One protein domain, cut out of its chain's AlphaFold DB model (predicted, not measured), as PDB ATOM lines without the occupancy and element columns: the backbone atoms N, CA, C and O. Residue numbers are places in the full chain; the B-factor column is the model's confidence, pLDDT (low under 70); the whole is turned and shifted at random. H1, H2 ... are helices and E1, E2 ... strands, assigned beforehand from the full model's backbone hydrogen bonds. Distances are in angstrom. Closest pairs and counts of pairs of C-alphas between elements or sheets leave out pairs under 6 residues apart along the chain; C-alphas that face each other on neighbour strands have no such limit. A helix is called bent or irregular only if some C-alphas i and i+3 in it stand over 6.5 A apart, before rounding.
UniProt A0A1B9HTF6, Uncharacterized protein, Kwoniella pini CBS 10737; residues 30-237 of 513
ATOM      1  N   THR A  30    -121.515 -78.776 141.041       45.53
ATOM      2  CA  THR A  30    -122.671 -79.388 141.687       45.53
ATOM      3  C   THR A  30    -123.882 -79.380 140.766       45.53
ATOM      4  O   THR A  30    -124.211 -78.395 140.114       45.53
ATOM      5  N   ALA A  31    -124.589 -80.512 140.718       49.44
ATOM      6  CA  ALA A  31    -126.012 -80.464 140.431       49.44
ATOM      7  C   ALA A  31    -126.593 -79.369 141.322       49.44
ATOM      8  O   ALA A  31    -126.327 -79.403 142.521       49.44
ATOM      9  N   GLN A  32    -127.335 -78.419 140.761       66.88
ATOM     10  CA  GLN A  32    -127.902 -77.328 141.544       66.88
ATOM     11  C   GLN A  32    -128.904 -77.908 142.524       66.88
ATOM     12  O   GLN A  32    -130.089 -78.070 142.225       66.88
ATOM     13  N   THR A  33    -128.402 -78.281 143.692       69.75
ATOM     14  CA  THR A  33    -129.143 -78.976 144.737       69.75
ATOM     15  C   THR A  33    -130.328 -78.124 145.148       69.75
ATOM     16  O   THR A  33    -131.421 -78.652 145.318       69.75
ATOM     17  N   THR A  34    -130.149 -76.802 145.152       76.56
ATOM     18  CA  THR A  34    -131.208 -75.811 145.322       76.56
ATOM     19  C   THR A  34    -132.282 -75.904 144.238       76.56
ATOM     20  O   THR A  34    -133.463 -75.951 144.570       76.56
ATOM     21  N   LEU A  35    -131.926 -75.975 142.948       81.75
ATOM     22  CA  LEU A  35    -132.926 -76.103 141.878       81.75
ATOM     23  C   LEU A  35    -133.609 -77.475 141.893       81.75
ATOM     24  O   LEU A  35    -134.822 -77.554 141.714       81.75
ATOM     25  N   LEU A  36    -132.878 -78.548 142.192       80.81
ATOM     26  CA  LEU A  36    -133.459 -79.876 142.398       80.81
ATOM     27  C   LEU A  36    -134.408 -79.904 143.601       80.81
ATOM     28  O   LEU A  36    -135.476 -80.510 143.521       80.81
ATOM     29  N   ALA A  37    -134.057 -79.234 144.698       82.88
ATOM     30  CA  ALA A  37    -134.920 -79.082 145.862       82.88
ATOM     31  C   ALA A  37    -136.175 -78.276 145.504       82.88
ATOM     32  O   ALA A  37    -137.281 -78.720 145.806       82.88
ATOM     33  N   CYS A  38    -136.029 -77.163 144.775       84.88
ATOM     34  CA  CYS A  38    -137.164 -76.390 144.269       84.88
ATOM     35  C   CYS A  38    -138.089 -77.264 143.416       84.88
ATOM     36  O   CYS A  38    -139.297 -77.244 143.624       84.88
ATOM     37  N   LEU A  39    -137.533 -78.082 142.516       86.25
ATOM     38  CA  LEU A  39    -138.304 -78.989 141.667       86.25
ATOM     39  C   LEU A  39    -139.049 -80.062 142.471       86.25
ATOM     40  O   LEU A  39    -140.207 -80.345 142.165       86.25
ATOM     41  N   ARG A  40    -138.404 -80.646 143.490       87.12
ATOM     42  CA  ARG A  40    -139.005 -81.657 144.381       87.12
ATOM     43  C   ARG A  40    -140.149 -81.091 145.215       87.12
ATOM     44  O   ARG A  40    -141.123 -81.794 145.449       87.12
ATOM     45  N   VAL A  41    -140.025 -79.840 145.654       87.75
ATOM     46  CA  VAL A  41    -141.061 -79.160 146.438       87.75
ATOM     47  C   VAL A  41    -142.213 -78.725 145.536       87.75
ATOM     48  O   VAL A  41    -143.372 -79.005 145.835       87.75
ATOM     49  N   ASN A  42    -141.922 -78.010 144.444       89.12
ATOM     50  CA  ASN A  42    -142.949 -77.412 143.599       89.12
ATOM     51  C   ASN A  42    -142.415 -77.009 142.206       89.12
ATOM     52  O   ASN A  42    -141.511 -76.184 142.078       89.12
ATOM     53  N   LYS A  43    -143.061 -77.492 141.134       90.62
ATOM     54  CA  LYS A  43    -142.709 -77.148 139.738       90.62
ATOM     55  C   LYS A  43    -142.768 -75.641 139.435       90.62
ATOM     56  O   LYS A  43    -141.915 -75.130 138.722       90.62
ATOM     57  N   THR A  44    -143.741 -74.918 139.989       88.31
ATOM     58  CA  THR A  44    -143.835 -73.454 139.840       88.31
ATOM     59  C   THR A  44    -142.670 -72.760 140.541       88.31
ATOM     60  O   THR A  44    -142.067 -71.866 139.958       88.31
ATOM     61  N   LEU A  45    -142.305 -73.190 141.754       86.50
ATOM     62  CA  LEU A  45    -141.152 -72.630 142.466       86.50
ATOM     63  C   LEU A  45    -139.854 -72.845 141.676       86.50
ATOM     64  O   LEU A  45    -139.049 -71.926 141.556       86.50
ATOM     65  N   PHE A  46    -139.677 -74.026 141.083       88.94
ATOM     66  CA  PHE A  46    -138.559 -74.311 140.183       88.94
ATOM     67  C   PHE A  46    -138.501 -73.349 138.990       88.94
ATOM     68  O   PHE A  46    -137.461 -72.744 138.751       88.94
ATOM     69  N   ILE A  47    -139.617 -73.146 138.283       89.00
ATOM     70  CA  ILE A  47    -139.675 -72.235 137.126       89.00
ATOM     71  C   ILE A  47    -139.357 -70.789 137.541       89.00
ATOM     72  O   ILE A  47    -138.593 -70.105 136.863       89.00
ATOM     73  N   LEU A  48    -139.904 -70.328 138.670       86.00
ATOM     74  CA  LEU A  48    -139.675 -68.970 139.175       86.00
ATOM     75  C   LEU A  48    -138.221 -68.743 139.610       86.00
ATOM     76  O   LEU A  48    -137.672 -67.662 139.405       86.00
ATOM     77  N   THR A  49    -137.578 -69.755 140.191       85.81
ATOM     78  CA  THR A  49    -136.198 -69.649 140.692       85.81
ATOM     79  C   THR A  49    -135.142 -69.914 139.618       85.81
ATOM     80  O   THR A  49    -134.024 -69.405 139.738       85.81
ATOM     81  N   ALA A  50    -135.492 -70.615 138.533       85.00
ATOM     82  CA  ALA A  50    -134.603 -70.919 137.410       85.00
ATOM     83  C   ALA A  50    -133.881 -69.681 136.859       85.00
ATOM     84  O   ALA A  50    -132.672 -69.717 136.653       85.00
ATOM     85  N   GLY A  51    -134.588 -68.558 136.688       79.94
ATOM     86  CA  GLY A  51    -133.993 -67.319 136.170       79.94
ATOM     87  C   GLY A  51    -132.925 -66.691 137.064       79.94
ATOM     88  O   GLY A  51    -132.046 -65.989 136.573       79.94
ATOM     89  N   HIS A  52    -132.970 -66.962 138.366       81.38
ATOM     90  CA  HIS A  52    -132.001 -66.437 139.326       81.38
ATOM     91  C   HIS A  52    -130.824 -67.394 139.524       81.38
ATOM     92  O   HIS A  52    -129.670 -66.962 139.570       81.38
ATOM     93  N   LEU A  53    -131.120 -68.693 139.602       81.25
ATOM     94  CA  LEU A  53    -130.149 -69.731 139.935       81.25
ATOM     95  C   LEU A  53    -129.425 -70.298 138.700       81.25
ATOM     96  O   LEU A  53    -128.299 -70.761 138.825       81.25
ATOM     97  N   TYR A  54    -130.022 -70.214 137.501       83.56
ATOM     98  CA  TYR A  54    -129.479 -70.753 136.240       83.56
ATOM     99  C   TYR A  54    -129.027 -69.692 135.230       83.56
ATOM    100  O   TYR A  54    -128.885 -69.964 134.042       83.56
ATOM    101  N   ARG A  55    -128.819 -68.450 135.666       83.50
ATOM    102  CA  ARG A  55    -128.540 -67.344 134.738       83.50
ATOM    103  C   ARG A  55    -127.205 -67.479 133.994       83.50
ATOM    104  O   ARG A  55    -127.085 -67.021 132.858       83.50
ATOM    105  N   SER A  56    -126.191 -68.054 134.638       84.38
ATOM    106  CA  SER A  56    -124.816 -68.102 134.118       84.38
ATOM    107  C   SER A  56    -124.123 -69.437 134.432       84.38
ATOM    108  O   SER A  56    -123.187 -69.443 135.228       84.38
ATOM    109  N   PRO A  57    -124.612 -70.576 133.904       84.38
ATOM    110  CA  PRO A  57    -124.009 -71.886 134.144       84.38
ATOM    111  C   PRO A  57    -122.542 -71.971 133.695       84.38
ATOM    112  O   PRO A  57    -122.184 -71.531 132.600       84.38
ATOM    113  N   ILE A  58    -121.726 -72.628 134.523       83.50
ATOM    114  CA  ILE A  58    -120.357 -73.053 134.210       83.50
ATOM    115  C   ILE A  58    -120.363 -74.579 134.097       83.50
ATOM    116  O   ILE A  58    -120.784 -75.273 135.022       83.50
ATOM    117  N   ILE A  59    -119.916 -75.118 132.966       84.06
ATOM    118  CA  ILE A  59    -120.018 -76.544 132.654       84.06
ATOM    119  C   ILE A  59    -118.661 -77.130 132.286       84.06
ATOM    120  O   ILE A  59    -117.858 -76.501 131.610       84.06
ATOM    121  N   ARG A  60    -118.416 -78.370 132.714       81.19
ATOM    122  CA  ARG A  60    -117.247 -79.173 132.302       81.19
ATOM    123  C   ARG A  60    -117.626 -80.426 131.524       81.19
ATOM    124  O   ARG A  60    -116.820 -80.979 130.786       81.19
ATOM    125  N   ASN A  61    -118.864 -80.890 131.706       84.88
ATOM    126  CA  ASN A  61    -119.394 -82.067 131.036       84.88
ATOM    127  C   ASN A  61    -120.552 -81.664 130.117       84.88
ATOM    128  O   ASN A  61    -121.689 -81.487 130.554       84.88
ATOM    129  N   ILE A  62    -120.218 -81.499 128.843       84.94
ATOM    130  CA  ILE A  62    -121.111 -80.979 127.809       84.94
ATOM    131  C   ILE A  62    -122.192 -82.000 127.447       84.94
ATOM    132  O   ILE A  62    -123.360 -81.633 127.326       84.94
ATOM    133  N   GLU A  63    -121.827 -83.283 127.358       87.56
ATOM    134  CA  GLU A  63    -122.778 -84.392 127.215       87.56
ATOM    135  C   GLU A  63    -123.857 -84.311 128.299       87.56
ATOM    136  O   GLU A  63    -125.050 -84.233 128.003       87.56
ATOM    137  N   ASN A  64    -123.448 -84.258 129.567       85.00
ATOM    138  CA  ASN A  64    -124.382 -84.190 130.682       85.00
ATOM    139  C   ASN A  64    -125.164 -82.886 130.717       85.00
ATOM    140  O   ASN A  64    -126.275 -82.905 131.233       85.00
ATOM    141  N   PHE A  65    -124.643 -81.779 130.191       86.06
ATOM    142  CA  PHE A  65    -125.392 -80.532 130.097       86.06
ATOM    143  C   PHE A  65    -126.538 -80.660 129.085       86.06
ATOM    144  O   PHE A  65    -127.697 -80.489 129.463       86.06
ATOM    145  N   PHE A  66    -126.267 -81.103 127.854       85.38
ATOM    146  CA  PHE A  66    -127.287 -81.177 126.798       85.38
ATOM    147  C   PHE A  66    -128.117 -82.476 126.776       85.38
ATOM    148  O   PHE A  66    -129.138 -82.548 126.094       85.38
ATOM    149  N   SER A  67    -127.739 -83.503 127.542       84.19
ATOM    150  CA  SER A  67    -128.433 -84.802 127.550       84.19
ATOM    151  C   SER A  67    -129.943 -84.683 127.811       84.19
ATOM    152  O   SER A  67    -130.369 -83.961 128.714       84.19
ATOM    153  N   GLY A  68    -130.753 -85.397 127.027       79.56
ATOM    154  CA  GLY A  68    -132.217 -85.400 127.127       79.56
ATOM    155  C   GLY A  68    -132.921 -84.328 126.288       79.56
ATOM    156  O   GLY A  68    -134.138 -84.385 126.146       79.56
ATOM    157  N   ILE A  69    -132.190 -83.381 125.690       80.44
ATOM    158  CA  ILE A  69    -132.766 -82.379 124.770       80.44
ATOM    159  C   ILE A  69    -133.059 -82.981 123.391       80.44
ATOM    160  O   ILE A  69    -133.997 -82.572 122.717       80.44
ATOM    161  N   ASN A  70    -132.289 -83.989 122.989       72.38
ATOM    162  CA  ASN A  70    -132.397 -84.669 121.700       72.38
ATOM    163  C   ASN A  70    -133.590 -85.637 121.580       72.38
ATOM    164  O   ASN A  70    -133.742 -86.304 120.560       72.38
ATOM    165  N   GLN A  71    -134.441 -85.749 122.602       79.00
ATOM    166  CA  GLN A  71    -135.638 -86.581 122.515       79.00
ATOM    167  C   GLN A  71    -136.670 -85.907 121.598       79.00
ATOM    168  O   GLN A  71    -137.169 -84.826 121.906       79.00
ATOM    169  N   LEU A  72    -137.015 -86.554 120.478       60.19
ATOM    170  CA  LEU A  72    -137.915 -86.010 119.447       60.19
ATOM    171  C   LEU A  72    -139.248 -85.499 120.013       60.19
ATOM    172  O   LEU A  72    -139.696 -84.425 119.624       60.19
ATOM    173  N   SER A  73    -139.845 -86.214 120.972       62.50
ATOM    174  CA  SER A  73    -141.078 -85.804 121.667       62.50
ATOM    175  C   SER A  73    -140.950 -84.450 122.368       62.50
ATOM    176  O   SER A  73    -141.918 -83.703 122.450       62.50
ATOM    177  N   THR A  74    -139.750 -84.113 122.832       62.97
ATOM    178  CA  THR A  74    -139.450 -82.844 123.494       62.97
ATOM    179  C   THR A  74    -139.307 -81.709 122.475       62.97
ATOM    180  O   THR A  74    -139.774 -80.597 122.711       62.97
ATOM    181  N   LEU A  75    -138.712 -81.985 121.312       64.69
ATOM    182  CA  LEU A  75    -138.456 -80.983 120.272       64.69
ATOM    183  C   LEU A  75    -139.738 -80.463 119.602       64.69
ATOM    184  O   LEU A  75    -139.763 -79.315 119.168       64.69
ATOM    185  N   TYR A  76    -140.819 -81.252 119.578       65.38
ATOM    186  CA  TYR A  76    -142.139 -80.792 119.114       65.38
ATOM    187  C   TYR A  76    -142.832 -79.820 120.081       65.38
ATOM    188  O   TYR A  76    -143.721 -79.083 119.659       65.38
ATOM    189  N   ILE A  77    -142.427 -79.810 121.355       65.88
ATOM    190  CA  ILE A  77    -142.972 -78.926 122.400       65.88
ATOM    191  C   ILE A  77    -142.186 -77.607 122.452       65.88
ATOM    192  O   ILE A  77    -142.663 -76.621 123.010       65.88
ATOM    193  N   VAL A  78    -140.991 -77.552 121.843       65.31
ATOM    194  CA  VAL A  78    -140.215 -76.310 121.762       65.31
ATOM    195  C   VAL A  78    -141.038 -75.276 120.997       65.31
ATOM    196  O   VAL A  78    -141.356 -75.493 119.822       65.31
ATOM    197  N   PRO A  79    -141.416 -74.157 121.640       64.12
ATOM    198  CA  PRO A  79    -142.288 -73.194 121.003       64.12
ATOM    199  C   PRO A  79    -141.576 -72.634 119.771       64.12
ATOM    200  O   PRO A  79    -140.403 -72.268 119.814       64.12
ATOM    201  N   ARG A  80    -142.300 -72.563 118.648       68.69
ATOM    202  CA  ARG A  80    -141.765 -72.045 117.373       68.69
ATOM    203  C   ARG A  80    -141.376 -70.565 117.442       68.69
ATOM    204  O   ARG A  80    -140.718 -70.064 116.536       68.69
ATOM    205  N   ARG A  81    -141.781 -69.878 118.510       70.00
ATOM    206  CA  ARG A  81    -141.414 -68.506 118.845       70.00
ATOM    207  C   ARG A  81    -140.950 -68.439 120.294       70.00
ATOM    208  O   ARG A  81    -141.395 -69.226 121.125       70.00
ATOM    209  N   VAL A  82    -140.083 -67.480 120.592       70.19
ATOM    210  CA  VAL A  82    -139.688 -67.196 121.974       70.19
ATOM    211  C   VAL A  82    -140.926 -66.697 122.731       70.19
ATOM    212  O   VAL A  82    -141.591 -65.794 122.217       70.19
ATOM    213  N   PRO A  83    -141.253 -67.257 123.911       77.75
ATOM    214  CA  PRO A  83    -142.349 -66.759 124.730       77.75
ATOM    215  C   PRO A  83    -142.183 -65.264 125.007       77.75
ATOM    216  O   PRO A  83    -141.112 -64.818 125.423       77.75
ATOM    217  N   THR A  84    -143.236 -64.497 124.750       76.50
ATOM    218  CA  THR A  84    -143.197 -63.026 124.778       76.50
ATOM    219  C   THR A  84    -143.573 -62.444 126.135       76.50
ATOM    220  O   THR A  84    -143.194 -61.319 126.453       76.50
ATOM    221  N   ASN A  85    -144.276 -63.217 126.963       83.94
ATOM    222  CA  ASN A  85    -144.662 -62.841 128.317       83.94
ATOM    223  C   ASN A  85    -144.394 -63.992 129.312       83.94
ATOM    224  O   ASN A  85    -144.119 -65.127 128.919       83.94
ATOM    225  N   GLU A  86    -144.433 -63.688 130.613       81.25
ATOM    226  CA  GLU A  86    -144.114 -64.666 131.668       81.25
ATOM    227  C   GLU A  86    -145.171 -65.778 131.810       81.25
ATOM    228  O   GLU A  86    -144.832 -66.868 132.270       81.25
ATOM    229  N   GLU A  87    -146.420 -65.548 131.398       84.94
ATOM    230  CA  GLU A  87    -147.482 -66.564 131.434       84.94
ATOM    231  C   GLU A  87    -147.265 -67.621 130.341       84.94
ATOM    232  O   GLU A  87    -147.128 -68.802 130.653       84.94
ATOM    233  N   GLU A  88    -147.056 -67.189 129.093       84.44
ATOM    234  CA  GLU A  88    -146.682 -68.045 127.957       84.44
ATOM    235  C   GLU A  88    -145.395 -68.827 128.264       84.44
ATOM    236  O   GLU A  88    -145.290 -70.022 127.984       84.44
ATOM    237  N   TYR A  89    -144.411 -68.176 128.895       84.75
ATOM    238  CA  TYR A  89    -143.184 -68.841 129.329       84.75
ATOM    239  C   TYR A  89    -143.457 -69.937 130.367       84.75
ATOM    240  O   TYR A  89    -142.895 -71.034 130.277       84.75
ATOM    241  N   ARG A  90    -144.299 -69.647 131.366       86.25
ATOM    242  CA  ARG A  90    -144.647 -70.598 132.424       86.25
ATOM    243  C   ARG A  90    -145.357 -71.817 131.850       86.25
ATOM    244  O   ARG A  90    -145.000 -72.929 132.235       86.25
ATOM    245  N   ASP A  91    -146.296 -71.619 130.934       87.75
ATOM    246  CA  ASP A  91    -147.047 -72.704 130.301       87.75
ATOM    247  C   ASP A  91    -146.125 -73.627 129.503       87.75
ATOM    248  O   ASP A  91    -146.090 -74.832 129.756       87.75
ATOM    249  N   VAL A  92    -145.259 -73.051 128.661       87.00
ATOM    250  CA  VAL A  92    -144.229 -73.799 127.921       87.00
ATOM    251  C   VAL A  92    -143.335 -74.605 128.870       87.00
ATOM    252  O   VAL A  92    -143.052 -75.782 128.637       87.00
ATOM    253  N   CYS A  93    -142.892 -74.000 129.974       88.12
ATOM    254  CA  CYS A  93    -142.054 -74.694 130.947       88.12
ATOM    255  C   CYS A  93    -142.796 -75.823 131.663       88.12
ATOM    256  O   CYS A  93    -142.211 -76.875 131.920       88.12
ATOM    257  N   MET A  94    -144.072 -75.626 131.987       89.69
ATOM    258  CA  MET A  94    -144.899 -76.664 132.591       89.69
ATOM    259  C   MET A  94    -145.106 -77.837 131.635       89.69
ATOM    260  O   MET A  94    -145.061 -78.980 132.091       89.69
ATOM    261  N   ASP A  95    -145.251 -77.586 130.336       87.81
ATOM    262  CA  ASP A  95    -145.360 -78.638 129.325       87.81
ATOM    263  C   ASP A  95    -144.065 -79.441 129.187       87.81
ATOM    264  O   ASP A  95    -144.108 -80.675 129.218       87.81
ATOM    265  N   PHE A  96    -142.896 -78.788 129.190       87.25
ATOM    266  CA  PHE A  96    -141.617 -79.503 129.274       87.25
ATOM    267  C   PHE A  96    -141.522 -80.376 130.531       87.25
ATOM    268  O   PHE A  96    -141.153 -81.548 130.448       87.25
ATOM    269  N   LEU A  97    -141.919 -79.849 131.693       88.12
ATOM    270  CA  LEU A  97    -141.905 -80.598 132.952       88.12
ATOM    271  C   LEU A  97    -142.947 -81.725 133.007       88.12
ATOM    272  O   LEU A  97    -142.798 -82.646 133.816       88.12
ATOM    273  N   ARG A  98    -144.031 -81.653 132.230       87.94
ATOM    274  CA  ARG A  98    -145.003 -82.749 132.059       87.94
ATOM    275  C   ARG A  98    -144.440 -83.838 131.151       87.94
ATOM    276  O   ARG A  98    -144.622 -85.009 131.453       87.94
ATOM    277  N   ALA A  99    -143.682 -83.450 130.127       83.81
ATOM    278  CA  ALA A  99    -142.929 -84.360 129.266       83.81
ATOM    279  C   ALA A  99    -141.676 -84.963 129.940       83.81
ATOM    280  O   ALA A  99    -140.951 -85.732 129.315       83.81
ATOM    281  N   GLY A 100    -141.402 -84.623 131.206       85.00
ATOM    282  CA  GLY A 100    -140.250 -85.129 131.960       85.00
ATOM    283  C   GLY A 100    -138.936 -84.392 131.684       85.00
ATOM    284  O   GLY A 100    -137.895 -84.793 132.202       85.00
ATOM    285  N   ASN A 101    -138.961 -83.297 130.919       85.12
ATOM    286  CA  ASN A 101    -137.774 -82.508 130.620       85.12
ATOM    287  C   ASN A 101    -137.588 -81.371 131.633       85.12
ATOM    288  O   ASN A 101    -138.291 -80.362 131.624       85.12
ATOM    289  N   THR A 102    -136.598 -81.529 132.507       85.81
ATOM    290  CA  THR A 102    -136.262 -80.547 133.546       85.81
ATOM    291  C   THR A 102    -135.212 -79.532 133.104       85.81
ATOM    292  O   THR A 102    -135.029 -78.522 133.775       85.81
ATOM    293  N   LYS A 103    -134.533 -79.761 131.974       85.69
ATOM    294  CA  LYS A 103    -133.433 -78.913 131.501       85.69
ATOM    295  C   LYS A 103    -133.887 -77.775 130.613       85.69
ATOM    296  O   LYS A 103    -133.389 -76.666 130.767       85.69
ATOM    297  N   LEU A 104    -134.826 -78.017 129.703       86.00
ATOM    298  CA  LEU A 104    -135.297 -76.978 128.790       86.00
ATOM    299  C   LEU A 104    -135.815 -75.727 129.514       86.00
ATOM    300  O   LEU A 104    -135.396 -74.639 129.125       86.00
ATOM    301  N   PRO A 105    -136.604 -75.823 130.607       87.31
ATOM    302  CA  PRO A 105    -136.983 -74.639 131.378       87.31
ATOM    303  C   PRO A 105    -135.782 -73.801 131.850       87.31
ATOM    304  O   PRO A 105    -135.838 -72.572 131.804       87.31
ATOM    305  N   LEU A 106    -134.689 -74.461 132.258       87.44
ATOM    306  CA  LEU A 106    -133.455 -73.814 132.715       87.44
ATOM    307  C   LEU A 106    -132.705 -73.148 131.557       87.44
ATOM    308  O   LEU A 106    -132.301 -71.990 131.662       87.44
ATOM    309  N   LEU A 107    -132.570 -73.850 130.430       87.62
ATOM    310  CA  LEU A 107    -131.889 -73.350 129.232       87.62
ATOM    311  C   LEU A 107    -132.576 -72.119 128.640       87.62
ATOM    312  O   LEU A 107    -131.895 -71.200 128.189       87.62
ATOM    313  N   LEU A 108    -133.906 -72.031 128.742       86.69
ATOM    314  CA  LEU A 108    -134.646 -70.838 128.332       86.69
ATOM    315  C   LEU A 108    -134.332 -69.580 129.168       86.69
ATOM    316  O   LEU A 108    -134.660 -68.470 128.742       86.69
ATOM    317  N   LYS A 109    -133.733 -69.728 130.358       86.81
ATOM    318  CA  LYS A 109    -133.350 -68.612 131.242       86.81
ATOM    319  C   LYS A 109    -131.838 -68.374 131.304       86.81
ATOM    320  O   LYS A 109    -131.424 -67.382 131.899       86.81
ATOM    321  N   ALA A 110    -131.028 -69.241 130.702       88.00
ATOM    322  CA  ALA A 110    -129.586 -69.051 130.646       88.00
ATOM    323  C   ALA A 110    -129.239 -67.833 129.773       88.00
ATOM    324  O   ALA A 110    -129.665 -67.731 128.625       88.00
ATOM    325  N   GLU A 111    -128.451 -66.914 130.330       90.06
ATOM    326  CA  GLU A 111    -127.981 -65.704 129.646       90.06
ATOM    327  C   GLU A 111    -126.485 -65.760 129.339       90.06
ATOM    328  O   GLU A 111    -126.033 -65.139 128.383       90.06
ATOM    329  N   LYS A 112    -125.707 -66.497 130.133       90.00
ATOM    330  CA  LYS A 112    -124.276 -66.713 129.899       90.00
ATOM    331  C   LYS A 112    -123.956 -68.189 130.045       90.00
ATOM    332  O   LYS A 112    -124.511 -68.834 130.926       90.00
ATOM    333  N   LEU A 113    -123.058 -68.720 129.234       89.81
ATOM    334  CA  LEU A 113    -122.603 -70.101 129.343       89.81
ATOM    335  C   LEU A 113    -121.082 -70.134 129.316       89.81
ATOM    336  O   LEU A 113    -120.478 -69.652 128.365       89.81
ATOM    337  N   GLN A 114    -120.468 -70.731 130.331       87.94
ATOM    338  CA  GLN A 114    -119.031 -70.978 130.336       87.94
ATOM    339  C   GLN A 114    -118.755 -72.474 130.224       87.94
ATOM    340  O   GLN A 114    -119.291 -73.262 130.999       87.94
ATOM    341  N   ILE A 115    -117.915 -72.866 129.274       87.75
ATOM    342  CA  ILE A 115    -117.524 -74.251 129.018       87.75
ATOM    343  C   ILE A 115    -116.044 -74.395 129.347       87.75
ATOM    344  O   ILE A 115    -115.210 -73.718 128.762       87.75
ATOM    345  N   LEU A 116    -115.711 -75.286 130.271       83.75
ATOM    346  CA  LEU A 116    -114.349 -75.535 130.727       83.75
ATOM    347  C   LEU A 116    -113.931 -76.973 130.412       83.75
ATOM    348  O   LEU A 116    -114.767 -77.877 130.361       83.75
ATOM    349  N   ALA A 117    -112.625 -77.203 130.287       82.25
ATOM    350  CA  ALA A 117    -112.076 -78.552 130.239       82.25
ATOM    351  C   ALA A 117    -112.403 -79.339 131.528       82.25
ATOM    352  O   ALA A 117    -112.521 -78.776 132.626       82.25
ATOM    353  N   LEU A 118    -112.508 -80.665 131.421       76.88
ATOM    354  CA  LEU A 118    -112.563 -81.549 132.583       76.88
ATOM    355  C   LEU A 118    -111.220 -81.467 133.308       76.88
ATOM    356  O   LEU A 118    -110.206 -81.971 132.843       76.88
ATOM    357  N   THR A 119    -111.195 -80.826 134.471       67.25
ATOM    358  CA  THR A 119    -109.982 -80.774 135.297       67.25
ATOM    359  C   THR A 119    -109.794 -82.076 136.077       67.25
ATOM    360  O   THR A 119    -110.761 -82.794 136.348       67.25
ATOM    361  N   SER A 120    -108.559 -82.366 136.492       51.22
ATOM    362  CA  SER A 120    -108.201 -83.565 137.263       51.22
ATOM    363  C   SER A 120    -108.971 -83.716 138.577       51.22
ATOM    364  O   SER A 120    -109.226 -84.839 138.967       51.22
ATOM    365  N   GLY A 121    -109.414 -82.629 139.220       55.53
ATOM    366  CA  GLY A 121    -110.281 -82.716 140.409       55.53
ATOM    367  C   GLY A 121    -111.722 -83.159 140.107       55.53
ATOM    368  O   GLY A 121    -112.457 -83.543 141.006       55.53
ATOM    369  N   THR A 122    -112.134 -83.098 138.837       54.41
ATOM    370  CA  THR A 122    -113.469 -83.501 138.352       54.41
ATOM    371  C   THR A 122    -113.509 -84.968 137.951       54.41
ATOM    372  O   THR A 122    -114.530 -85.648 138.043       54.41
ATOM    373  N   LEU A 123    -112.391 -85.434 137.411       56.84
ATOM    374  CA  LEU A 123    -112.202 -86.806 137.020       56.84
ATOM    375  C   LEU A 123    -111.759 -87.524 138.291       56.84
ATOM    376  O   LEU A 123    -110.723 -87.190 138.843       56.84
ATOM    377  N   LEU A 124    -112.532 -88.499 138.769       53.94
ATOM    378  CA  LEU A 124    -112.100 -89.420 139.827       53.94
ATOM    379  C   LEU A 124    -110.974 -90.312 139.279       53.94
ATOM    380  O   LEU A 124    -111.145 -91.517 139.092       53.94
ATOM    381  N   VAL A 125    -109.856 -89.702 138.890       56.16
ATOM    382  CA  VAL A 125    -108.685 -90.408 138.416       56.16
ATOM    383  C   VAL A 125    -108.005 -90.906 139.666       56.16
ATOM    384  O   VAL A 125    -107.362 -90.151 140.388       56.16
ATOM    385  N   ASN A 126    -108.236 -92.178 139.954       57.25
ATOM    386  CA  ASN A 126    -107.563 -92.843 141.045       57.25
ATOM    387  C   ASN A 126    -106.067 -92.805 140.721       57.25
ATOM    388  O   ASN A 126    -105.673 -93.220 139.629       57.25
ATOM    389  N   GLU A 127    -105.233 -92.298 141.628       58.41
ATOM    390  CA  GLU A 127    -103.779 -92.206 141.405       58.41
ATOM    391  C   GLU A 127    -103.144 -93.582 141.136       58.41
ATOM    392  O   GLU A 127    -102.059 -93.681 140.570       58.41
ATOM    393  N   THR A 128    -103.864 -94.656 141.469       61.84
ATOM    394  CA  THR A 128    -103.528 -96.051 141.178       61.84
ATOM    395  C   THR A 128    -103.731 -96.465 139.714       61.84
ATOM    396  O   THR A 128    -103.382 -97.590 139.353       61.84
ATOM    397  N   ASP A 129    -104.334 -95.630 138.861       69.19
ATOM    398  CA  ASP A 129    -104.469 -95.931 137.432       69.19
ATOM    399  C   ASP A 129    -103.080 -96.001 136.780       69.19
ATOM    400  O   ASP A 129    -102.268 -95.089 136.899       69.19
ATOM    401  N   ARG A 130    -102.814 -97.058 136.000       71.69
ATOM    402  CA  ARG A 130    -101.535 -97.213 135.276       71.69
ATOM    403  C   ARG A 130    -101.268 -96.086 134.267       71.69
ATOM    404  O   ARG A 130    -100.126 -95.883 133.869       71.69
ATOM    405  N   ASN A 131    -102.313 -95.383 133.816       82.31
ATOM    406  CA  ASN A 131    -102.194 -94.232 132.920       82.31
ATOM    407  C   ASN A 131    -103.352 -93.225 133.121       82.31
ATOM    408  O   ASN A 131    -104.300 -93.194 132.325       82.31
ATOM    409  N   PRO A 132    -103.283 -92.385 134.168       75.56
ATOM    410  CA  PRO A 132    -104.337 -91.430 134.517       75.56
ATOM    411  C   PRO A 132    -104.609 -90.419 133.391       75.56
ATOM    412  O   PRO A 132    -105.749 -90.025 133.142       75.56
ATOM    413  N   ILE A 133    -103.559 -90.047 132.648       77.31
ATOM    414  CA  ILE A 133    -103.622 -89.088 131.540       77.31
ATOM    415  C   ILE A 133    -104.430 -89.654 130.372       77.31
ATOM    416  O   ILE A 133    -105.328 -88.984 129.868       77.31
ATOM    417  N   ALA A 134    -104.124 -90.875 129.920       82.44
ATOM    418  CA  ALA A 134    -104.815 -91.471 128.775       82.44
ATOM    419  C   ALA A 134    -106.316 -91.632 129.046       82.44
ATOM    420  O   ALA A 134    -107.136 -91.322 128.181       82.44
ATOM    421  N   ARG A 135    -106.681 -92.036 130.269       82.00
ATOM    422  CA  ARG A 135    -108.079 -92.140 130.693       82.00
ATOM    423  C   ARG A 135    -108.770 -90.778 130.708       82.00
ATOM    424  O   ARG A 135    -109.845 -90.649 130.128       82.00
ATOM    425  N   ALA A 136    -108.152 -89.766 131.317       80.88
ATOM    426  CA  ALA A 136    -108.687 -88.406 131.349       80.88
ATOM    427  C   ALA A 136    -108.950 -87.860 129.935       80.88
ATOM    428  O   ALA A 136    -110.031 -87.342 129.660       80.88
ATOM    429  N   ARG A 137    -107.999 -88.062 129.015       83.25
ATOM    430  CA  ARG A 137    -108.131 -87.678 127.602       83.25
ATOM    431  C   ARG A 137    -109.267 -88.413 126.896       83.25
ATOM    432  O   ARG A 137    -110.055 -87.779 126.202       83.25
ATOM    433  N   ALA A 138    -109.377 -89.727 127.091       85.56
ATOM    434  CA  ALA A 138    -110.444 -90.524 126.490       85.56
ATOM    435  C   ALA A 138    -111.834 -90.093 126.986       85.56
ATOM    436  O   ALA A 138    -112.771 -90.001 126.194       85.56
ATOM    437  N   VAL A 139    -111.968 -89.785 128.281       85.50
ATOM    438  CA  VAL A 139    -113.218 -89.258 128.848       85.50
ATOM    439  C   VAL A 139    -113.528 -87.872 128.280       85.50
ATOM    440  O   VAL A 139    -114.657 -87.647 127.853       85.50
ATOM    441  N   GLN A 140    -112.539 -86.972 128.222       85.75
ATOM    442  CA  GLN A 140    -112.700 -85.635 127.643       85.75
ATOM    443  C   GLN A 140    -113.196 -85.695 126.201       85.75
ATOM    444  O   GLN A 140    -114.194 -85.050 125.883       85.75
ATOM    445  N   ARG A 141    -112.544 -86.501 125.356       86.56
ATOM    446  CA  ARG A 141    -112.946 -86.680 123.959       86.56
ATOM    447  C   ARG A 141    -114.379 -87.193 123.864       86.56
ATOM    448  O   ARG A 141    -115.211 -86.560 123.233       86.56
ATOM    449  N   LYS A 142    -114.695 -88.275 124.578       89.62
ATOM    450  CA  LYS A 142    -116.025 -88.897 124.556       89.62
ATOM    451  C   LYS A 142    -117.140 -87.935 124.978       89.62
ATOM    452  O   LYS A 142    -118.217 -87.944 124.388       89.62
ATOM    453  N   VAL A 143    -116.895 -87.120 126.004       87.81
ATOM    454  CA  VAL A 143    -117.860 -86.122 126.487       87.81
ATOM    455  C   VAL A 143    -118.071 -85.008 125.461       87.81
ATOM    456  O   VAL A 143    -119.207 -84.562 125.289       87.81
ATOM    457  N   ILE A 144    -117.009 -84.568 124.776       87.19
ATOM    458  CA  ILE A 144    -117.120 -83.590 123.688       87.19
ATOM    459  C   ILE A 144    -117.878 -84.205 122.510       87.19
ATOM    460  O   ILE A 144    -118.906 -83.663 122.130       87.19
ATOM    461  N   GLU A 145    -117.450 -85.363 121.998       88.12
ATOM    462  CA  GLU A 145    -118.084 -86.066 120.870       88.12
ATOM    463  C   GLU A 145    -119.590 -86.255 121.087       88.12
ATOM    464  O   GLU A 145    -120.408 -85.936 120.223       88.12
ATOM    465  N   ARG A 146    -119.985 -86.738 122.271       89.75
ATOM    466  CA  ARG A 146    -121.400 -86.952 122.599       89.75
ATOM    467  C   ARG A 146    -122.162 -85.646 122.782       89.75
ATOM    468  O   ARG A 146    -123.303 -85.555 122.338       89.75
ATOM    469  N   GLY A 147    -121.555 -84.647 123.424       89.12
ATOM    470  CA  GLY A 147    -122.137 -83.312 123.552       89.12
ATOM    471  C   GLY A 147    -122.406 -82.674 122.188       89.12
ATOM    472  O   GLY A 147    -123.514 -82.201 121.939       89.12
ATOM    473  N   THR A 148    -121.427 -82.748 121.289       86.88
ATOM    474  CA  THR A 148    -121.534 -82.311 119.896       86.88
ATOM    475  C   THR A 148    -122.645 -83.068 119.177       86.88
ATOM    476  O   THR A 148    -123.555 -82.433 118.659       86.88
ATOM    477  N   SER A 149    -122.670 -84.402 119.245       88.31
ATOM    478  CA  SER A 149    -123.721 -85.217 118.617       88.31
ATOM    479  C   SER A 149    -125.135 -84.855 119.104       88.31
ATOM    480  O   SER A 149    -126.086 -84.814 118.319       88.31
ATOM    481  N   ILE A 150    -125.295 -84.522 120.392       88.31
ATOM    482  CA  ILE A 150    -126.573 -84.026 120.921       88.31
ATOM    483  C   ILE A 150    -126.943 -82.684 120.278       88.31
ATOM    484  O   ILE A 150    -128.081 -82.530 119.837       88.31
ATOM    485  N   LEU A 151    -126.017 -81.725 120.197       86.19
ATOM    486  CA  LEU A 151    -126.270 -80.428 119.556       86.19
ATOM    487  C   LEU A 151    -126.587 -80.567 118.061       86.19
ATOM    488  O   LEU A 151    -127.486 -79.892 117.555       86.19
ATOM    489  N   GLU A 152    -125.901 -81.469 117.366       83.62
ATOM    490  CA  GLU A 152    -126.133 -81.776 115.953       83.62
ATOM    491  C   GLU A 152    -127.549 -82.294 115.709       83.62
ATOM    492  O   GLU A 152    -128.211 -81.868 114.761       83.62
ATOM    493  N   SER A 153    -128.039 -83.147 116.613       84.94
ATOM    494  CA  SER A 153    -129.384 -83.723 116.526       84.94
ATOM    495  C   SER A 153    -130.511 -82.697 116.678       84.94
ATOM    496  O   SER A 153    -131.648 -82.992 116.311       84.94
ATOM    497  N   ILE A 154    -130.226 -81.493 117.195       81.75
ATOM    498  CA  ILE A 154    -131.218 -80.421 117.316       81.75
ATOM    499  C   ILE A 154    -131.569 -79.920 115.909       81.75
ATOM    500  O   ILE A 154    -130.695 -79.381 115.216       81.75
ATOM    501  N   PRO A 155    -132.838 -80.029 115.469       76.44
ATOM    502  CA  PRO A 155    -133.229 -79.603 114.138       76.44
ATOM    503  C   PRO A 155    -132.929 -78.124 113.904       76.44
ATOM    504  O   PRO A 155    -133.283 -77.251 114.692       76.44
ATOM    505  N   PHE A 156    -132.295 -77.837 112.775       68.25
ATOM    506  CA  PHE A 156    -131.798 -76.506 112.428       68.25
ATOM    507  C   PHE A 156    -132.879 -75.418 112.301       68.25
ATOM    508  O   PHE A 156    -132.615 -74.234 112.520       68.25
ATOM    509  N   PHE A 157    -134.098 -75.813 111.928       66.19
ATOM    510  CA  PHE A 157    -135.238 -74.905 111.787       66.19
ATOM    511  C   PHE A 157    -135.834 -74.475 113.132       66.19
ATOM    512  O   PHE A 157    -136.677 -73.579 113.154       66.19
ATOM    513  N   LEU A 158    -135.429 -75.092 114.246       69.19
ATOM    514  CA  LEU A 158    -135.915 -74.675 115.552       69.19
ATOM    515  C   LEU A 158    -135.315 -73.315 115.956       69.19
ATOM    516  O   LEU A 158    -134.177 -72.976 115.589       69.19
ATOM    517  N   PRO A 159    -136.069 -72.510 116.724       73.62
ATOM    518  CA  PRO A 159    -135.493 -71.418 117.497       73.62
ATOM    519  C   PRO A 159    -134.358 -71.927 118.391       73.62
ATOM    520  O   PRO A 159    -134.314 -73.111 118.731       73.62
ATOM    521  N   SER A 160    -133.445 -71.030 118.783       82.25
ATOM    522  CA  SER A 160    -132.407 -71.388 119.756       82.25
ATOM    523  C   SER A 160    -133.064 -71.981 121.003       82.25
ATOM    524  O   SER A 160    -134.014 -71.410 121.542       82.25
ATOM    525  N   ILE A 161    -132.535 -73.114 121.470       84.44
ATOM    526  CA  ILE A 161    -132.938 -73.740 122.738       84.44
ATOM    527  C   ILE A 161    -132.534 -72.894 123.957       84.44
ATOM    528  O   ILE A 161    -132.968 -73.166 125.075       84.44
ATOM    529  N   MET A 162    -131.718 -71.859 123.738       88.88
ATOM    530  CA  MET A 162    -131.286 -70.876 124.727       88.88
ATOM    531  C   MET A 162    -131.540 -69.455 124.188       88.88
ATOM    532  O   MET A 162    -130.603 -68.706 123.928       88.88
ATOM    533  N   PRO A 163    -132.805 -69.040 123.997       85.56
ATOM    534  CA  PRO A 163    -133.145 -67.792 123.310       85.56
ATOM    535  C   PRO A 163    -132.713 -66.520 124.056       85.56
ATOM    536  O   PRO A 163    -132.700 -65.446 123.463       85.56
ATOM    537  N   LYS A 164    -132.386 -66.618 125.351       88.12
ATOM    538  CA  LYS A 164    -131.870 -65.500 126.155       88.12
ATOM    539  C   LYS A 164    -130.344 -65.442 126.209       88.12
ATOM    540  O   LYS A 164    -129.812 -64.508 126.811       88.12
ATOM    541  N   LEU A 165    -129.650 -66.400 125.590       91.25
ATOM    542  CA  LEU A 165    -128.200 -66.510 125.657       91.25
ATOM    543  C   LEU A 165    -127.536 -65.287 125.028       91.25
ATOM    544  O   LEU A 165    -127.581 -65.069 123.822       91.25
ATOM    545  N   GLN A 166    -126.906 -64.485 125.874       92.62
ATOM    546  CA  GLN A 166    -126.116 -63.335 125.472       92.62
ATOM    547  C   GLN A 166    -124.687 -63.749 125.166       92.62
ATOM    548  O   GLN A 166    -124.143 -63.279 124.176       92.62
ATOM    549  N   SER A 167    -124.076 -64.617 125.977       93.12
ATOM    550  CA  SER A 167    -122.674 -64.976 125.765       93.12
ATOM    551  C   SER A 167    -122.322 -66.437 125.986       93.12
ATOM    552  O   SER A 167    -122.886 -67.108 126.852       93.12
ATOM    553  N   ILE A 168    -121.337 -66.904 125.215       93.25
ATOM    554  CA  ILE A 168    -120.618 -68.157 125.454       93.25
ATOM    555  C   ILE A 168    -119.137 -67.844 125.667       93.25
ATOM    556  O   ILE A 168    -118.553 -67.060 124.922       93.25
ATOM    557  N   THR A 169    -118.538 -68.478 126.670       90.19
ATOM    558  CA  THR A 169    -117.094 -68.482 126.912       90.19
ATOM    559  C   THR A 169    -116.594 -69.919 126.912       90.19
ATOM    560  O   THR A 169    -117.099 -70.739 127.677       90.19
ATOM    561  N   ILE A 170    -115.602 -70.234 126.086       89.31
ATOM    562  CA  ILE A 170    -114.942 -71.539 126.060       89.31
ATOM    563  C   ILE A 170    -113.518 -71.401 126.593       89.31
ATOM    564  O   ILE A 170    -112.727 -70.609 126.096       89.31
ATOM    565  N   GLY A 171    -113.202 -72.184 127.620       83.25
ATOM    566  CA  GLY A 171    -111.975 -72.065 128.393       83.25
ATOM    567  C   GLY A 171    -112.055 -70.976 129.468       83.25
ATOM    568  O   GLY A 171    -113.124 -70.468 129.827       83.25
ATOM    569  N   ASN A 172    -110.902 -70.658 130.040       77.25
ATOM    570  CA  ASN A 172    -110.727 -69.588 131.013       77.25
ATOM    571  C   ASN A 172    -109.302 -69.029 130.941       77.25
ATOM    572  O   ASN A 172    -108.422 -69.636 130.345       77.25
ATOM    573  N   GLN A 173    -109.075 -67.900 131.609       68.19
ATOM    574  CA  GLN A 173    -107.749 -67.284 131.738       68.19
ATOM    575  C   GLN A 173    -106.776 -68.065 132.636       68.19
ATOM    576  O   GLN A 173    -105.584 -67.778 132.664       68.19
ATOM    577  N   LEU A 174    -107.282 -69.014 133.431       65.38
ATOM    578  CA  LEU A 174    -106.471 -69.715 134.418       65.38
ATOM    579  C   LEU A 174    -105.682 -70.826 133.737       65.38
ATOM    580  O   LEU A 174    -106.242 -71.853 133.349       65.38
ATOM    581  N   PHE A 175    -104.367 -70.645 133.662       63.09
ATOM    582  CA  PHE A 175    -103.487 -71.702 133.198       63.09
ATOM    583  C   PHE A 175    -103.564 -72.914 134.132       63.09
ATOM    584  O   PHE A 175    -103.601 -72.773 135.362       63.09
ATOM    585  N   PRO A 176    -103.556 -74.132 133.576       64.38
ATOM    586  CA  PRO A 176    -103.450 -75.320 134.394       64.38
ATOM    587  C   PRO A 176    -102.113 -75.314 135.144       64.38
ATOM    588  O   PRO A 176    -101.054 -75.453 134.538       64.38
ATOM    589  N   LEU A 177    -102.179 -75.220 136.474       62.94
ATOM    590  CA  LEU A 177    -101.010 -75.198 137.370       62.94
ATOM    591  C   LEU A 177    -100.226 -76.519 137.394       62.94
ATOM    592  O   LEU A 177     -99.134 -76.594 137.947       62.94
ATOM    593  N   THR A 178    -100.789 -77.592 136.833       66.19
ATOM    594  CA  THR A 178    -100.179 -78.924 136.838       66.19
ATOM    595  C   THR A 178     -99.963 -79.427 135.420       66.19
ATOM    596  O   THR A 178    -100.817 -79.256 134.551       66.19
ATOM    597  N   ARG A 179     -98.870 -80.173 135.205       68.50
ATOM    598  CA  ARG A 179     -98.569 -80.836 133.923       68.50
ATOM    599  C   ARG A 179     -99.712 -81.741 133.443       68.50
ATOM    600  O   ARG A 179     -99.945 -81.860 132.240       68.50
ATOM    601  N   LEU A 180    -100.417 -82.393 134.374       70.25
ATOM    602  CA  LEU A 180    -101.613 -83.188 134.081       70.25
ATOM    603  C   LEU A 180    -102.743 -82.300 133.548       70.25
ATOM    604  O   LEU A 180    -103.296 -82.600 132.491       70.25
ATOM    605  N   GLY A 181    -103.039 -81.197 134.241       71.81
ATOM    606  CA  GLY A 181    -104.008 -80.199 133.797       71.81
ATOM    607  C   GLY A 181    -103.675 -79.660 132.408       71.81
ATOM    608  O   GLY A 181    -104.553 -79.640 131.552       71.81
ATOM    609  N   SER A 182    -102.405 -79.336 132.134       74.06
ATOM    610  CA  SER A 182    -101.967 -78.866 130.814       74.06
ATOM    611  C   SER A 182    -102.226 -79.917 129.740       74.06
ATOM    612  O   SER A 182    -102.790 -79.609 128.696       74.06
ATOM    613  N   LYS A 183    -101.894 -81.190 129.998       75.44
ATOM    614  CA  LYS A 183    -102.118 -82.284 129.039       75.44
ATOM    615  C   LYS A 183    -103.592 -82.569 128.755       75.44
ATOM    616  O   LYS A 183    -103.876 -83.051 127.657       75.44
ATOM    617  N   ILE A 184    -104.483 -82.353 129.727       75.19
ATOM    618  CA  ILE A 184    -105.934 -82.496 129.542       75.19
ATOM    619  C   ILE A 184    -106.487 -81.282 128.795       75.19
ATOM    620  O   ILE A 184    -107.229 -81.464 127.835       75.19
ATOM    621  N   ASN A 185    -106.063 -80.072 129.175       77.69
ATOM    622  CA  ASN A 185    -106.457 -78.840 128.499       77.69
ATOM    623  C   ASN A 185    -106.084 -78.892 127.015       77.69
ATOM    624  O   ASN A 185    -106.938 -78.670 126.178       77.69
ATOM    625  N   ARG A 186    -104.878 -79.356 126.664       77.56
ATOM    626  CA  ARG A 186    -104.484 -79.578 125.258       77.56
ATOM    627  C   ARG A 186    -105.438 -80.496 124.489       77.56
ATOM    628  O   ARG A 186    -105.719 -80.268 123.321       77.56
ATOM    629  N   THR A 187    -105.933 -81.560 125.122       79.12
ATOM    630  CA  THR A 187    -106.927 -82.437 124.482       79.12
ATOM    631  C   THR A 187    -108.268 -81.733 124.331       79.12
ATOM    632  O   THR A 187    -108.913 -81.907 123.311       79.12
ATOM    633  N   PHE A 188    -108.678 -80.918 125.300       83.31
ATOM    634  CA  PHE A 188    -109.857 -80.072 125.141       83.31
ATOM    635  C   PHE A 188    -109.689 -79.083 123.976       83.31
ATOM    636  O   PHE A 188    -110.547 -79.047 123.105       83.31
ATOM    637  N   GLU A 189    -108.563 -78.373 123.905       79.25
ATOM    638  CA  GLU A 189    -108.242 -77.408 122.845       79.25
ATOM    639  C   GLU A 189    -108.288 -78.021 121.443       79.25
ATOM    640  O   GLU A 189    -108.867 -77.439 120.531       79.25
ATOM    641  N   ARG A 190    -107.749 -79.230 121.273       76.56
ATOM    642  CA  ARG A 190    -107.765 -79.917 119.976       76.56
ATOM    643  C   ARG A 190    -109.157 -80.399 119.564       76.56
ATOM    644  O   ARG A 190    -109.466 -80.464 118.383       76.56
ATOM    645  N   GLU A 191    -109.988 -80.783 120.528       78.88
ATOM    646  CA  GLU A 191    -111.246 -81.488 120.258       78.88
ATOM    647  C   GLU A 191    -112.471 -80.555 120.372       78.88
ATOM    648  O   GLU A 191    -113.569 -80.939 119.983       78.88
ATOM    649  N   LYS A 192    -112.325 -79.325 120.894       81.94
ATOM    650  CA  LYS A 192    -113.444 -78.387 121.125       81.94
ATOM    651  C   LYS A 192    -114.031 -77.782 119.845       81.94
ATOM    652  O   LYS A 192    -115.082 -77.160 119.913       81.94
ATOM    653  N   LEU A 193    -113.408 -77.956 118.687       74.69
ATOM    654  CA  LEU A 193    -113.811 -77.271 117.452       74.69
ATOM    655  C   LEU A 193    -115.201 -77.666 116.935       74.69
ATOM    656  O   LEU A 193    -116.037 -76.773 116.802       74.69
ATOM    657  N   PRO A 194    -115.546 -78.961 116.776       74.31
ATOM    658  CA  PRO A 194    -116.916 -79.351 116.426       74.31
ATOM    659  C   PRO A 194    -117.967 -78.822 117.413       74.31
ATOM    660  O   PRO A 194    -119.112 -78.547 117.048       74.31
ATOM    661  N   LEU A 195    -117.576 -78.669 118.680       80.75
ATOM    662  CA  LEU A 195    -118.409 -78.066 119.709       80.75
ATOM    663  C   LEU A 195    -118.572 -76.555 119.495       80.75
ATOM    664  O   LEU A 195    -119.694 -76.072 119.645       80.75
ATOM    665  N   ILE A 196    -117.497 -75.820 119.187       79.06
ATOM    666  CA  ILE A 196    -117.529 -74.379 118.879       79.06
ATOM    667  C   ILE A 196    -118.543 -74.135 117.766       79.06
ATOM    668  O   ILE A 196    -119.500 -73.383 117.954       79.06
ATOM    669  N   GLU A 197    -118.394 -74.861 116.660       73.06
ATOM    670  CA  GLU A 197    -119.253 -74.740 115.487       73.06
ATOM    671  C   GLU A 197    -120.716 -74.985 115.855       73.06
ATOM    672  O   GLU A 197    -121.566 -74.103 115.719       73.06
ATOM    673  N   ASN A 198    -121.026 -76.158 116.408       78.06
ATOM    674  CA  ASN A 198    -122.402 -76.481 116.766       78.06
ATOM    675  C   ASN A 198    -122.975 -75.508 117.811       78.06
ATOM    676  O   ASN A 198    -124.159 -75.182 117.756       78.06
ATOM    677  N   SER A 199    -122.161 -74.992 118.732       84.12
ATOM    678  CA  SER A 199    -122.621 -74.054 119.760       84.12
ATOM    679  C   SER A 199    -122.956 -72.680 119.186       84.12
ATOM    680  O   SER A 199    -124.040 -72.168 119.471       84.12
ATOM    681  N   ILE A 200    -122.086 -72.102 118.350       79.12
ATOM    682  CA  ILE A 200    -122.339 -70.815 117.677       79.12
ATOM    683  C   ILE A 200    -123.667 -70.889 116.920       79.12
ATOM    684  O   ILE A 200    -124.558 -70.058 117.101       79.12
ATOM    685  N   TRP A 201    -123.844 -71.955 116.146       75.69
ATOM    686  CA  TRP A 201    -124.947 -72.082 115.204       75.69
ATOM    687  C   TRP A 201    -126.282 -72.492 115.839       75.69
ATOM    688  O   TRP A 201    -127.352 -72.013 115.436       75.69
ATOM    689  N   LYS A 202    -126.251 -73.390 116.830       81.56
ATOM    690  CA  LYS A 202    -127.466 -73.899 117.488       81.56
ATOM    691  C   LYS A 202    -127.916 -73.004 118.635       81.56
ATOM    692  O   LYS A 202    -129.121 -72.856 118.837       81.56
ATOM    693  N   LEU A 203    -126.975 -72.415 119.373       87.12
ATOM    694  CA  LEU A 203    -127.278 -71.627 120.570       87.12
ATOM    695  C   LEU A 203    -127.389 -70.129 120.268       87.12
ATOM    696  O   LEU A 203    -128.143 -69.446 120.960       87.12
ATOM    697  N   ARG A 204    -126.737 -69.647 119.199       84.88
ATOM    698  CA  ARG A 204    -126.821 -68.268 118.681       84.88
ATOM    699  C   ARG A 204    -126.529 -67.204 119.745       84.88
ATOM    700  O   ARG A 204    -127.382 -66.353 120.007       84.88
ATOM    701  N   PRO A 205    -125.362 -67.265 120.409       91.50
ATOM    702  CA  PRO A 205    -125.009 -66.241 121.377       91.50
ATOM    703  C   PRO A 205    -124.781 -64.901 120.678       91.50
ATOM    704  O   PRO A 205    -124.283 -64.846 119.555       91.50
ATOM    705  N   LYS A 206    -125.077 -63.809 121.379       91.25
ATOM    706  CA  LYS A 206    -124.749 -62.458 120.911       91.25
ATOM    707  C   LYS A 206    -123.239 -62.189 120.945       91.25
ATOM    708  O   LYS A 206    -122.725 -61.500 120.071       91.25
ATOM    709  N   TYR A 207    -122.542 -62.737 121.938       93.00
ATOM    710  CA  TYR A 207    -121.109 -62.566 122.157       93.00
ATOM    711  C   TYR A 207    -120.427 -63.917 122.346       93.00
ATOM    712  O   TYR A 207    -120.909 -64.775 123.089       93.00
ATOM    713  N   TRP A 208    -119.273 -64.087 121.722       93.50
ATOM    714  CA  TRP A 208    -118.454 -65.282 121.853       93.50
ATOM    715  C   TRP A 208    -117.093 -64.941 122.449       93.50
ATOM    716  O   TRP A 208    -116.540 -63.871 122.193       93.50
ATOM    717  N   CYS A 209    -116.557 -65.853 123.251       90.50
ATOM    718  CA  CYS A 209    -115.204 -65.777 123.768       90.50
ATOM    719  C   CYS A 209    -114.566 -67.160 123.830       90.50
ATOM    720  O   CYS A 209    -115.190 -68.128 124.265       90.50
ATOM    721  N   GLU A 210    -113.304 -67.224 123.445       88.81
ATOM    722  CA  GLU A 210    -112.476 -68.410 123.510       88.81
ATOM    723  C   GLU A 210    -111.129 -68.069 124.141       88.81
ATOM    724  O   GLU A 210    -110.564 -67.014 123.866       88.81
ATOM    725  N   TYR A 211    -110.626 -68.967 124.982       83.06
ATOM    726  CA  TYR A 211    -109.240 -68.966 125.433       83.06
ATOM    727  C   TYR A 211    -108.479 -70.087 124.726       83.06
ATOM    728  O   TYR A 211    -108.955 -71.226 124.721       83.06
ATOM    729  N   THR A 212    -107.314 -69.771 124.166       76.94
ATOM    730  CA  THR A 212    -106.378 -70.724 123.554       76.94
ATOM    731  C   THR A 212    -105.070 -70.746 124.354       76.94
ATOM    732  O   THR A 212    -104.606 -69.706 124.816       76.94
ATOM    733  N   HIS A 213    -104.539 -71.953 124.603       67.62
ATOM    734  CA  HIS A 213    -103.425 -72.206 125.547       67.62
ATOM    735  C   HIS A 213    -102.406 -73.267 125.063       67.62
ATOM    736  O   HIS A 213    -101.793 -73.953 125.890       67.62
ATOM    737  N   CYS A 214    -102.338 -73.578 123.764       57.22
ATOM    738  CA  CYS A 214    -101.466 -74.662 123.269       57.22
ATOM    739  C   CYS A 214    -100.101 -74.100 122.823       57.22
ATOM    740  O   CYS A 214     -99.804 -72.962 123.133       57.22
ATOM    741  N   THR A 215     -99.254 -74.860 122.128       53.22
ATOM    742  CA  THR A 215     -98.217 -74.314 121.226       53.22
ATOM    743  C   THR A 215     -98.277 -75.063 119.892       53.22
ATOM    744  O   THR A 215     -98.689 -76.231 119.856       53.22
ATOM    745  N   GLN A 216     -97.891 -74.402 118.792       48.56
ATOM    746  CA  GLN A 216     -97.967 -74.935 117.422       48.56
ATOM    747  C   GLN A 216     -97.159 -76.236 117.230       48.56
ATOM    748  O   GLN A 216     -97.598 -77.121 116.500       48.56
ATOM    749  N   ASP A 217     -96.045 -76.404 117.954       49.78
ATOM    750  CA  ASP A 217     -95.147 -77.573 117.853       49.78
ATOM    751  C   ASP A 217     -95.793 -78.910 118.257       49.78
ATOM    752  O   ASP A 217     -95.269 -79.987 117.968       49.78
ATOM    753  N   GLU A 218     -96.929 -78.871 118.952       48.84
ATOM    754  CA  GLU A 218     -97.539 -80.060 119.548       48.84
ATOM    755  C   GLU A 218     -98.866 -80.472 118.894       48.84
ATOM    756  O   GLU A 218     -99.355 -81.585 119.130       48.84
ATOM    757  N   ILE A 219     -99.445 -79.605 118.059       48.81
ATOM    758  CA  ILE A 219    -100.605 -79.919 117.224       48.81
ATOM    759  C   ILE A 219    -100.042 -80.378 115.883       48.81
ATOM    760  O   ILE A 219     -99.814 -79.577 114.984       48.81
ATOM    761  N   GLY A 220     -99.752 -81.676 115.759       46.66
ATOM    762  CA  GLY A 220     -99.311 -82.236 114.482       46.66
ATOM    763  C   GLY A 220    -100.236 -81.776 113.349       46.66
ATOM    764  O   GLY A 220    -101.452 -81.766 113.524       46.66
ATOM    765  N   HIS A 221     -99.657 -81.411 112.201       46.06
ATOM    766  CA  HIS A 221    -100.319 -80.826 111.021       46.06
ATOM    767  C   HIS A 221    -101.531 -81.604 110.446       46.06
ATOM    768  O   HIS A 221    -102.075 -81.209 109.419       46.06
ATOM    769  N   ALA A 222    -101.928 -82.730 111.045       39.75
ATOM    770  CA  ALA A 222    -102.887 -83.685 110.502       39.75
ATOM    771  C   ALA A 222    -104.353 -83.450 110.919       39.75
ATOM    772  O   ALA A 222    -105.243 -83.866 110.182       39.75
ATOM    773  N   ASP A 223    -104.622 -82.780 112.044       46.84
ATOM    774  CA  ASP A 223    -105.990 -82.572 112.547       46.84
ATOM    775  C   ASP A 223    -106.383 -81.101 112.389       46.84
ATOM    776  O   ASP A 223    -106.354 -80.319 113.338       46.84
ATOM    777  N   ASP A 224    -106.681 -80.712 111.151       50.44
ATOM    778  CA  ASP A 224    -106.997 -79.334 110.803       50.44
ATOM    779  C   ASP A 224    -108.421 -78.940 111.263       50.44
ATOM    780  O   ASP A 224    -109.411 -79.471 110.742       50.44
ATOM    781  N   PRO A 225    -108.548 -77.974 112.189       45.56
ATOM    782  CA  PRO A 225    -109.819 -77.479 112.715       45.56
ATOM    783  C   PRO A 225    -110.881 -77.141 111.670       45.56
ATOM    784  O   PRO A 225    -112.064 -77.418 111.852       45.56
ATOM    785  N   LEU A 226    -110.455 -76.551 110.554       43.84
ATOM    786  CA  LEU A 226    -111.343 -75.995 109.538       43.84
ATOM    787  C   LEU A 226    -111.869 -77.074 108.575       43.84
ATOM    788  O   LEU A 226    -112.853 -76.838 107.873       43.84
ATOM    789  N   TYR A 227    -111.256 -78.265 108.545       45.34
ATOM    790  CA  TYR A 227    -111.757 -79.410 107.774       45.34
ATOM    791  C   TYR A 227    -113.123 -79.895 108.298       45.34
ATOM    792  O   TYR A 227    -114.000 -80.286 107.518       45.34
ATOM    793  N   HIS A 228    -113.351 -79.810 109.613       46.16
ATOM    794  CA  HIS A 228    -114.604 -80.238 110.241       46.16
ATOM    795  C   HIS A 228    -115.784 -79.304 109.901       46.16
ATOM    796  O   HIS A 228    -116.838 -79.806 109.490       46.16
ATOM    797  N   LEU A 229    -115.576 -77.980 109.900       46.06
ATOM    798  CA  LEU A 229    -116.572 -76.987 109.465       46.06
ATOM    799  C   LEU A 229    -117.060 -77.230 108.037       46.06
ATOM    800  O   LEU A 229    -118.257 -77.157 107.740       46.06
ATOM    801  N   GLN A 230    -116.124 -77.524 107.132       47.84
ATOM    802  CA  GLN A 230    -116.429 -77.779 105.727       47.84
ATOM    803  C   GLN A 230    -117.329 -79.003 105.560       47.84
ATOM    804  O   GLN A 230    -118.287 -78.965 104.784       47.84
ATOM    805  N   SER A 231    -117.052 -80.077 106.304       48.34
ATOM    806  CA  SER A 231    -117.892 -81.276 106.327       48.34
ATOM    807  C   SER A 231    -119.300 -80.966 106.856       48.34
ATOM    808  O   SER A 231    -120.305 -81.397 106.277       48.34
ATOM    809  N   TYR A 232    -119.400 -80.135 107.898       49.06
ATOM    810  CA  TYR A 232    -120.674 -79.753 108.503       49.06
ATOM    811  C   TYR A 232    -121.550 -78.880 107.589       49.06
ATOM    812  O   TYR A 232    -122.734 -79.170 107.392       49.06
ATOM    813  N   LEU A 233    -120.987 -77.826 106.984       48.75
ATOM    814  CA  LEU A 233    -121.728 -76.919 106.096       48.75
ATOM    815  C   LEU A 233    -122.170 -77.615 104.800       48.75
ATOM    816  O   LEU A 233    -123.282 -77.374 104.317       48.75
ATOM    817  N   ARG A 234    -121.335 -78.517 104.259       53.53
ATOM    818  CA  ARG A 234    -121.670 -79.327 103.075       53.53
ATOM    819  C   ARG A 234    -122.809 -80.311 103.342       53.53
ATOM    820  O   ARG A 234    -123.628 -80.528 102.453       53.53
ATOM    821  N   SER A 235    -122.876 -80.885 104.542       49.88
ATOM    822  CA  SER A 235    -123.885 -81.894 104.888       49.88
ATOM    823  C   SER A 235    -125.237 -81.301 105.307       49.88
ATOM    824  O   SER A 235    -126.268 -81.927 105.052       49.88
ATOM    825  N   ASN A 236    -125.268 -80.096 105.894       48.81
ATOM    826  CA  ASN A 236    -126.468 -79.598 106.582       48.81
ATOM    827  C   ASN A 236    -127.210 -78.424 105.919       48.81
ATOM    828  O   ASN A 236    -128.378 -78.211 106.250       48.81
ATOM    829  N   VAL A 237    -126.614 -77.678 104.976       55.16
ATOM    830  CA  VAL A 237    -127.301 -76.544 104.318       55.16
ATOM    831  C   VAL A 237    -127.340 -76.728 102.802       55.16
ATOM    832  O   VAL A 237    -126.308 -76.686 102.132       55.16
TER     833      VAL A 237
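This is residues 30 to 237 of the 513 residues of an uncharacterized protein of Kwoniella pini CBS 10737 (UniProt A0A1B9HTF6). A small parallel sheet of three strands, E1, E2 and E3, has H9 over one face, while the long H7 packs on H8 and H9 without reaching the sheet itself and H3 packs on H7. H1, H2, H5 and H6 make a second lobe of helices, and H10 packs on H9 with residues 225 to 229 alone. The printed part has 208 residues, with ten named helices and three named strands in the order H1 H2 H3 H4 H5 H6 E1 H7 E2 H8 H9 E3 H10; the class is mostly helix. The whole is compact, with a radius of gyration of the C-alphas of 18.3 A and spans of 55 by 42 by 28 A.

Find C-alpha 33 at (-129.143, -78.976, 144.737); there H1 begins, residues 33 to 41. H2 takes residues 43 to 53 and is irregular, but only just: C-alphas 48 and 51 are 6.6 A apart. Next come H3, residues 62 to 66, H4, residues 72 to 75, H5, residues 86 to 98 and 18.1 A long, and H6, residues 104 to 107. E1 covers residues 112 to 115. Look for C-alpha 132 at (-104.337, -91.430, 134.517); from there H7 runs 31.8 A to residue 153. E2 is residues 167 to 170, H8 residues 179 to 191, 18.7 A long, and H9 residues 193 to 203. E3, residues 207 to 212, is 16.9 A long. H10, residues 225 to 236 and 17.9 A long, ends with C-alpha 236 at (-126.468, -79.598, 106.582).

Start at the sheet, in the order E1 E2 E3, where E2 is the inner strand. E1 and E2 are parallel at 10 degrees; look for N 115 and O 169, 2.8 A apart. E2 and E3 are parallel at 10 degrees, with N 170 and O 209 at 2.8 A. Residues 58 to 59 form a short parallel pairing with residues 114 to 115 of E1. There are two strand-helix-strand units, in which helices link parallel neighbour strands: E1, H7, E2 and E2, H8 H9, E3, both with a right-handed crossover. H9 is on the sheet at a height of 10.6 A, over E2 and E3, and runs along the strands, at 12 degrees to E2 on the local plane. H8 only grazes the sheet, with residues 185 to 190. H7 is not on the sheet; it touches H8 at a shallow tilt of 26 degrees, the same way, closest at the C-alphas of Arg 137 and Ile 184, 6.0 A. H7 touches H9 with residues 144 to 152 alone, closest at the C-alphas of Thr 148 and Leu 195, 5.3 A. H3 touches H7, with the C-alphas of Glu 63 and Gly 147 closest at 3.9 A. H10 touches H9 at a steep tilt of 44 degrees, closest at the C-alphas of Leu 193 and Pro 225, 6.2 A. H1 and H2 form a helical hairpin, closest at the C-alphas of Cys 38 and Phe 46, 4.8 A. H2 touches H6, closest at the C-alphas of Ala 50 and Leu 106, 5.6 A; H5 touches H6, closest at those of Cys 93 and Pro 105, 5.1 A. H4 and H5 are close but not clearly touching, the C-alphas of Thr 74 and Phe 96 being 7.0 A apart. Every O i to N i+4 pair is within hydrogen-bond range in H1, H3, H5, H7 and H9, against 5 of 7 in H2, 8 of 9 in H8 and 7 of 8 in H10; H4 and H6 are too short for such a pair.

The two C-alphas farthest apart are those of Asn 85 and Arg 130, 55.6 A. The printed part has no cut. Its long links are E1 to H7, H7 to E2 and E3 to H10; residues 126 to 131, in the first of these, stand free. The mean pLDDT of the printed part is 76.1; look for low values at residues 30 to 33, 72 to 80, 119 to 129, 156 to 158, 173 to 179 and 213 to 237, and at a mean of 48 in H10.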